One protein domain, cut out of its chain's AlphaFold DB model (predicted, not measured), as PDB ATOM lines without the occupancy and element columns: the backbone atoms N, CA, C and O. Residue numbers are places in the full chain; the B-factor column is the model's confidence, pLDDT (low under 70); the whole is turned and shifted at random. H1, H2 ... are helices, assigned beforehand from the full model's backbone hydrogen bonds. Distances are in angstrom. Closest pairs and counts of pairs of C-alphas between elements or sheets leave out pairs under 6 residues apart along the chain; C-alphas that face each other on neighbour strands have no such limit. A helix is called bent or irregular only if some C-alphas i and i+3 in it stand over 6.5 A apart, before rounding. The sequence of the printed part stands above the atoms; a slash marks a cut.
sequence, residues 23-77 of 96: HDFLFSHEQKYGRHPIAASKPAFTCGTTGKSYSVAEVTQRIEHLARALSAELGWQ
ATOM      1  N   HIS A  23     206.505 408.708 422.224       86.31
ATOM      2  CA  HIS A  23     206.877 409.362 423.482       86.31
ATOM      3  C   HIS A  23     205.641 409.771 424.294       86.31
ATOM      4  O   HIS A  23     205.596 409.498 425.492       86.31
ATOM      5  N   ASP A  24     204.615 410.321 423.642       86.88
ATOM      6  CA  ASP A  24     203.345 410.661 424.281       86.88
ATOM      7  C   ASP A  24     202.629 409.412 424.782       86.88
ATOM      8  O   ASP A  24     202.148 409.386 425.910       86.88
ATOM      9  N   PHE A  25     202.610 408.338 423.992       87.19
ATOM     10  CA  PHE A  25     202.000 407.076 424.404       87.19
ATOM     11  C   PHE A  25     202.656 406.486 425.669       87.19
ATOM     12  O   PHE A  25     201.965 405.973 426.549       87.19
ATOM     13  N   LEU A  26     203.986 406.567 425.786       85.19
ATOM     14  CA  LEU A  26     204.740 406.002 426.913       85.19
ATOM     15  C   LEU A  26     204.756 406.906 428.156       85.19
ATOM     16  O   LEU A  26     204.709 406.408 429.290       85.19
ATOM     17  N   PHE A  27     204.853 408.220 427.956       85.00
ATOM     18  CA  PHE A  27     205.121 409.202 429.009       85.00
ATOM     19  C   PHE A  27     203.966 410.177 429.263       85.00
ATOM     20  O   PHE A  27     204.160 411.137 430.009       85.00
ATOM     21  N   SER A  28     202.771 409.929 428.710       79.06
ATOM     22  CA  SER A  28     201.601 410.789 428.914       79.06
ATOM     23  C   SER A  28     201.381 411.119 430.390       79.06
ATOM     24  O   SER A  28     201.323 410.233 431.249       79.06
ATOM     25  N   HIS A  29     201.187 412.407 430.673       66.19
ATOM     26  CA  HIS A  29     200.878 412.902 432.017       66.19
ATOM     27  C   HIS A  29     199.545 412.368 432.565       66.19
ATOM     28  O   HIS A  29     199.355 412.289 433.777       66.19
ATOM     29  N   GLU A  30     198.638 411.970 431.679       67.06
ATOM     30  CA  GLU A  30     197.335 411.412 432.020       67.06
ATOM     31  C   GLU A  30     197.356 409.875 431.958       67.06
ATOM     32  O   GLU A  30     198.165 409.282 431.243       67.06
ATOM     33  N   GLN A  31     196.426 409.215 432.660       71.56
ATOM     34  CA  GLN A  31     196.151 407.764 432.573       71.56
ATOM     35  C   GLN A  31     195.491 407.392 431.228       71.56
ATOM     36  O   GLN A  31     194.541 406.611 431.155       71.56
ATOM     37  N   LYS A  32     195.967 408.005 430.145       76.62
ATOM     38  CA  LYS A  32     195.544 407.739 428.781       76.62
ATOM     39  C   LYS A  32     196.079 406.373 428.357       76.62
ATOM     40  O   LYS A  32     197.096 405.895 428.856       76.62
ATOM     41  N   TYR A  33     195.335 405.717 427.471       80.19
ATOM     42  CA  TYR A  33     195.717 404.438 426.858       80.19
ATOM     43  C   TYR A  33     195.997 403.291 427.856       80.19
ATOM     44  O   TYR A  33     196.742 402.364 427.551       80.19
ATOM     45  N   GLY A  34     195.400 403.342 429.054       79.94
ATOM     46  CA  GLY A  34     195.544 402.300 430.079       79.94
ATOM     47  C   GLY A  34     196.833 402.382 430.907       79.94
ATOM     48  O   GLY A  34     197.161 401.437 431.625       79.94
ATOM     49  N   ARG A  35     197.571 403.498 430.834       82.44
ATOM     50  CA  ARG A  35     198.807 403.698 431.598       82.44
ATOM     51  C   ARG A  35     198.532 403.832 433.102       82.44
ATOM     52  O   ARG A  35     197.705 404.635 433.533       82.44
ATOM     53  N   HIS A  36     199.290 403.103 433.923       87.06
ATOM     54  CA  HIS A  36     199.267 403.264 435.382       87.06
ATOM     55  C   HIS A  36     199.771 404.667 435.789       87.06
ATOM     56  O   HIS A  36     200.727 405.145 435.179       87.06
ATOM     57  N   PRO A  37     199.191 405.358 436.792       88.94
ATOM     58  CA  PRO A  37     199.586 406.729 437.137       88.94
ATOM     59  C   PRO A  37     201.090 406.891 437.408       88.94
ATOM     60  O   PRO A  37     201.699 406.070 438.095       88.94
ATOM     61  N   ILE A  38     201.691 407.973 436.884       87.75
ATOM     62  CA  ILE A  38     203.139 408.260 436.980       87.75
ATOM     63  C   ILE A  38     203.614 408.226 438.435       87.75
ATOM     64  O   ILE A  38     204.598 407.558 438.736       87.75
ATOM     65  N   ALA A  39     202.887 408.890 439.338       86.69
ATOM     66  CA  ALA A  39     203.264 409.010 440.746       86.69
ATOM     67  C   ALA A  39     203.280 407.670 441.504       86.69
ATOM     68  O   ALA A  39     203.996 407.537 442.490       86.69
ATOM     69  N   ALA A  40     202.511 406.680 441.042       89.00
ATOM     70  CA  ALA A  40     202.463 405.339 441.630       89.00
ATOM     71  C   ALA A  40     203.281 404.308 440.829       89.00
ATOM     72  O   ALA A  40     203.368 403.141 441.208       89.00
ATOM     73  N   SER A  41     203.870 404.718 439.703       89.81
ATOM     74  CA  SER A  41     204.646 403.830 438.842       89.81
ATOM     75  C   SER A  41     206.007 403.522 439.462       89.81
ATOM     76  O   SER A  41     206.661 404.391 440.038       89.81
ATOM     77  N   LYS A  42     206.470 402.282 439.285       91.69
ATOM     78  CA  LYS A  42     207.846 401.907 439.629       91.69
ATOM     79  C   LYS A  42     208.852 402.644 438.726       91.69
ATOM     80  O   LYS A  42     208.485 403.041 437.616       91.69
ATOM     81  N   PRO A  43     210.115 402.803 439.166       91.44
ATOM     82  CA  PRO A  43     211.182 403.312 438.310       91.44
ATOM     83  C   PRO A  43     211.271 402.517 437.005       91.44
ATOM     84  O   PRO A  43     211.288 401.287 437.031       91.44
ATOM     85  N   ALA A  44     211.312 403.216 435.870       82.81
ATOM     86  CA  ALA A  44     211.374 402.575 434.554       82.81
ATOM     87  C   ALA A  44     212.791 402.094 434.210       82.81
ATOM     88  O   ALA A  44     212.958 401.131 433.468       82.81
ATOM     89  N   PHE A  45     213.809 402.758 434.766       88.75
ATOM     90  CA  PHE A  45     215.210 402.461 434.496       88.75
ATOM     91  C   PHE A  45     215.972 402.334 435.808       88.75
ATOM     92  O   PHE A  45     216.079 403.298 436.570       88.75
ATOM     93  N   THR A  46     216.528 401.144 436.032       93.62
ATOM     94  CA  THR A  46     217.394 400.828 437.166       93.62
ATOM     95  C   THR A  46     218.700 400.251 436.643       93.62
ATOM     96  O   THR A  46     218.716 399.280 435.889       93.62
ATOM     97  N   CYS A  47     219.814 400.854 437.042       90.62
ATOM     98  CA  CYS A  47     221.144 400.345 436.763       90.62
ATOM     99  C   CYS A  47     221.392 399.090 437.606       90.62
ATOM    100  O   CYS A  47     221.434 399.170 438.833       90.62
ATOM    101  N   GLY A  48     221.579 397.940 436.955       89.19
ATOM    102  CA  GLY A  48     221.758 396.657 437.645       89.19
ATOM    103  C   GLY A  48     223.040 396.549 438.478       89.19
ATOM    104  O   GLY A  48     223.079 395.766 439.417       89.19
ATOM    105  N   THR A  49     224.072 397.342 438.173       90.69
ATOM    106  CA  THR A  49     225.356 397.315 438.896       90.69
ATOM    107  C   THR A  49     225.381 398.271 440.085       90.69
ATOM    108  O   THR A  49     225.841 397.905 441.160       90.69
ATOM    109  N   THR A  50     224.872 399.494 439.916       92.25
ATOM    110  CA  THR A  50     224.910 400.533 440.965       92.25
ATOM    111  C   THR A  50     223.628 400.621 441.791       92.25
ATOM    112  O   THR A  50     223.593 401.322 442.796       92.25
ATOM    113  N   GLY A  51     222.539 399.991 441.342       92.31
ATOM    114  CA  GLY A  51     221.204 400.142 441.928       92.31
ATOM    115  C   GLY A  51     220.544 401.502 441.660       92.31
ATOM    116  O   GLY A  51     219.390 401.716 442.040       92.31
ATOM    117  N   LYS A  52     221.232 402.433 440.982       94.44
ATOM    118  CA  LYS A  52     220.695 403.761 440.680       94.44
ATOM    119  C   LYS A  52     219.434 403.638 439.834       94.44
ATOM    120  O   LYS A  52     219.463 403.033 438.765       94.44
ATOM    121  N   SER A  53     218.349 404.236 440.306       95.81
ATOM    122  CA  SER A  53     217.039 404.175 439.663       95.81
ATOM    123  C   SER A  53     216.521 405.572 439.364       95.81
ATOM    124  O   SER A  53     216.809 406.504 440.113       95.81
ATOM    125  N   TYR A  54     215.751 405.705 438.288       94.25
ATOM    126  CA  TYR A  54     215.087 406.953 437.925       94.25
ATOM    127  C   TYR A  54     213.582 406.740 437.831       94.25
ATOM    128  O   TYR A  54     213.101 405.820 437.158       94.25
ATOM    129  N   SER A  55     212.836 407.599 438.518       92.75
ATOM    130  CA  SER A  55     211.383 407.649 438.413       92.75
ATOM    131  C   SER A  55     210.959 408.039 436.997       92.75
ATOM    132  O   SER A  55     211.713 408.654 436.241       92.75
ATOM    133  N   VAL A  56     209.719 407.710 436.631       91.06
ATOM    134  CA  VAL A  56     209.204 408.089 435.312       91.06
ATOM    135  C   VAL A  56     209.181 409.612 435.141       91.06
ATOM    136  O   VAL A  56     209.567 410.101 434.087       91.06
ATOM    137  N   ALA A  57     208.822 410.362 436.187       90.44
ATOM    138  CA  ALA A  57     208.801 411.824 436.144       90.44
ATOM    139  C   ALA A  57     210.186 412.426 435.840       90.44
ATOM    140  O   ALA A  57     210.297 413.313 434.995       90.44
ATOM    141  N   GLU A  58     211.248 411.917 436.475       93.00
ATOM    142  CA  GLU A  58     212.621 412.367 436.203       93.00
ATOM    143  C   GLU A  58     213.045 412.069 434.765       93.00
ATOM    144  O   GLU A  58     213.711 412.886 434.130       93.00
ATOM    145  N   VAL A  59     212.673 410.899 434.243       91.88
ATOM    146  CA  VAL A  59     213.001 410.507 432.869       91.88
ATOM    147  C   VAL A  59     212.280 411.406 431.872       91.88
ATOM    148  O   VAL A  59     212.938 411.953 430.990       91.88
ATOM    149  N   THR A  60     210.972 411.624 432.042       90.62
ATOM    150  CA  THR A  60     210.188 412.539 431.199       90.62
ATOM    151  C   THR A  60     210.814 413.932 431.188       90.62
ATOM    152  O   THR A  60     211.066 414.494 430.126       90.62
ATOM    153  N   GLN A  61     211.169 414.463 432.360       92.56
ATOM    154  CA  GLN A  61     211.793 415.780 432.456       92.56
ATOM    155  C   GLN A  61     213.148 415.844 431.726       92.56
ATOM    156  O   GLN A  61     213.462 416.844 431.082       92.56
ATOM    157  N   ARG A  62     213.964 414.788 431.811       93.50
ATOM    158  CA  ARG A  62     215.259 414.715 431.113       93.50
ATOM    159  C   ARG A  62     215.099 414.642 429.599       93.50
ATOM    160  O   ARG A  62     215.878 415.287 428.903       93.50
ATOM    161  N   ILE A  63     214.106 413.901 429.107       91.75
ATOM    162  CA  ILE A  63     213.770 413.839 427.678       91.75
ATOM    163  C   ILE A  63     213.421 415.241 427.169       91.75
ATOM    164  O   ILE A  63     214.010 415.691 426.192       91.75
ATOM    165  N   GLU A  64     212.551 415.963 427.880       92.38
ATOM    166  CA  GLU A  64     212.146 417.329 427.523       92.38
ATOM    167  C   GLU A  64     213.316 418.317 427.495       92.38
ATOM    168  O   GLU A  64     213.438 419.139 426.584       92.38
ATOM    169  N   HIS A  65     214.197 418.258 428.497       95.38
ATOM    170  CA  HIS A  65     215.388 419.111 428.529       95.38
ATOM    171  C   HIS A  65     216.338 418.797 427.372       95.38
ATOM    172  O   HIS A  65     216.832 419.721 426.729       95.38
ATOM    173  N   LEU A  66     216.566 417.512 427.083       93.31
ATOM    174  CA  LEU A  66     217.431 417.090 425.985       93.31
ATOM    175  C   LEU A  66     216.850 417.491 424.623       93.31
ATOM    176  O   LEU A  66     217.576 418.037 423.799       93.31
ATOM    177  N   ALA A  67     215.553 417.274 424.398       91.12
ATOM    178  CA  ALA A  67     214.882 417.643 423.153       91.12
ATOM    179  C   ALA A  67     214.971 419.153 422.887       91.12
ATOM    180  O   ALA A  67     215.313 419.564 421.777       91.12
ATOM    181  N   ARG A  68     214.746 419.982 423.916       93.50
ATOM    182  CA  ARG A  68     214.902 421.443 423.815       93.50
ATOM    183  C   ARG A  68     216.338 421.857 423.513       93.50
ATOM    184  O   ARG A  68     216.543 422.704 422.649       93.50
ATOM    185  N   ALA A  69     217.316 421.256 424.188       94.94
ATOM    186  CA  ALA A  69     218.725 421.541 423.931       94.94
ATOM    187  C   ALA A  69     219.121 421.167 422.493       94.94
ATOM    188  O   ALA A  69     219.689 421.988 421.786       94.94
ATOM    189  N   LEU A  70     218.745 419.974 422.022       92.56
ATOM    190  CA  LEU A  70     219.039 419.526 420.657       92.56
ATOM    191  C   LEU A  70     218.364 420.398 419.594       92.56
ATOM    192  O   LEU A  70     218.993 420.735 418.597       92.56
ATOM    193  N   SER A  71     217.107 420.794 419.809       93.06
ATOM    194  CA  SER A  71     216.402 421.708 418.903       93.06
ATOM    195  C   SER A  71     217.108 423.063 418.804       93.06
ATOM    196  O   SER A  71     217.245 423.587 417.699       93.06
ATOM    197  N   ALA A  72     217.604 423.598 419.925       94.44
ATOM    198  CA  ALA A  72     218.351 424.851 419.947       94.44
ATOM    199  C   ALA A  72     219.719 424.733 419.250       94.44
ATOM    200  O   ALA A  72     220.034 425.556 418.396       94.44
ATOM    201  N   GLU A  73     220.500 423.699 419.573       95.56
ATOM    202  CA  GLU A  73     221.851 423.483 419.029       95.56
ATOM    203  C   GLU A  73     221.843 423.175 417.524       95.56
ATOM    204  O   GLU A  73     222.694 423.652 416.778       95.56
ATOM    205  N   LEU A  74     220.867 422.393 417.052       94.06
ATOM    206  CA  LEU A  74     220.765 421.978 415.647       94.06
ATOM    207  C   LEU A  74     219.885 422.914 414.804       94.06
ATOM    208  O   LEU A  74     219.739 422.708 413.599       94.06
ATOM    209  N   GLY A  75     219.256 423.917 415.425       93.38
ATOM    210  CA  GLY A  75     218.323 424.832 414.763       93.38
ATOM    211  C   GLY A  75     217.038 424.166 414.255       93.38
ATOM    212  O   GLY A  75     216.342 424.730 413.406       93.38
ATOM    213  N   TRP A  76     216.702 422.969 414.743       93.88
ATOM    214  CA  TRP A  76     215.528 422.227 414.288       93.88
ATOM    215  C   TRP A  76     214.230 422.878 414.757       93.88
ATOM    216  O   TRP A  76     214.008 423.076 415.951       93.88
ATOM    217  N   GLN A  77     213.333 423.130 413.805       91.56
ATOM    218  CA  GLN A  77     211.976 423.612 414.049       91.56
ATOM    219  C   GLN A  77     210.985 422.466 413.860       91.56
ATOM    220  O   GLN A  77     211.129 421.679 412.929       91.56
TER     221      GLN A  77
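What this domain is: This is residues 23 to 77 of the 96 residues of the protein "Putative long-chain-fatty-acid-ligase protein" of Botryosphaeria parva (strain UCR-NP2) (UniProt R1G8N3). One long helix, H2, makes the longest axis of a flat, loose model, and a long looping stretch, residues 28 to 55, leads to its first end from the short helix H1, which lies near the first half of H2. Within that stretch, residues 45 to 54 form a narrow loop that folds back on itself, while the last part of H2 sticks out free, with residues 69 to 75. The printed part has 55 residues, with two named helices, H1 then H2, and no named strand; the class is all helix, though the helices hold 24 of the 55 printed residues, under half. It is loose, with a radius of gyration of the C-alphas of 13.6 A, and the C-alphas span 36 by 33 by 13 A.

How they stand to each other: Start at H1, residues 23 to 27, and look across to H2, residues 56 to 74. The two are close but not clearly touching, with 2 pairs of C-alphas within 8 A; their closest C-alphas, those of Phe 27 and Thr 60, are 6.5 A apart. Their centres are 13.7 A apart. Between them, look at residues 45 to 46 and 53 to 54, two short stretches paired antiparallel. In H1 and H2 every O i to N i+4 pair is within hydrogen-bond range.

Where its parts are: Find C-alpha 23 at (206.877, 409.362, 423.482), where H1 begins; it reaches C-alpha 27 over 5.8 A. Then go to C-alpha 56 at (209.204, 408.089, 435.312); from there H2 runs 26.7 A to C-alpha 74 at (220.765, 421.978, 415.647). Neither helix is bent.

The domain as a whole: The two C-alphas farthest apart, those of Thr 49 and Gln 77, are 38.6 A apart. The printed part has no cut, and the link from H1 to H2, 28 residues, is long. The mean pLDDT of the printed part is 88.9; look at residues 29 to 30 for the two that are under 70.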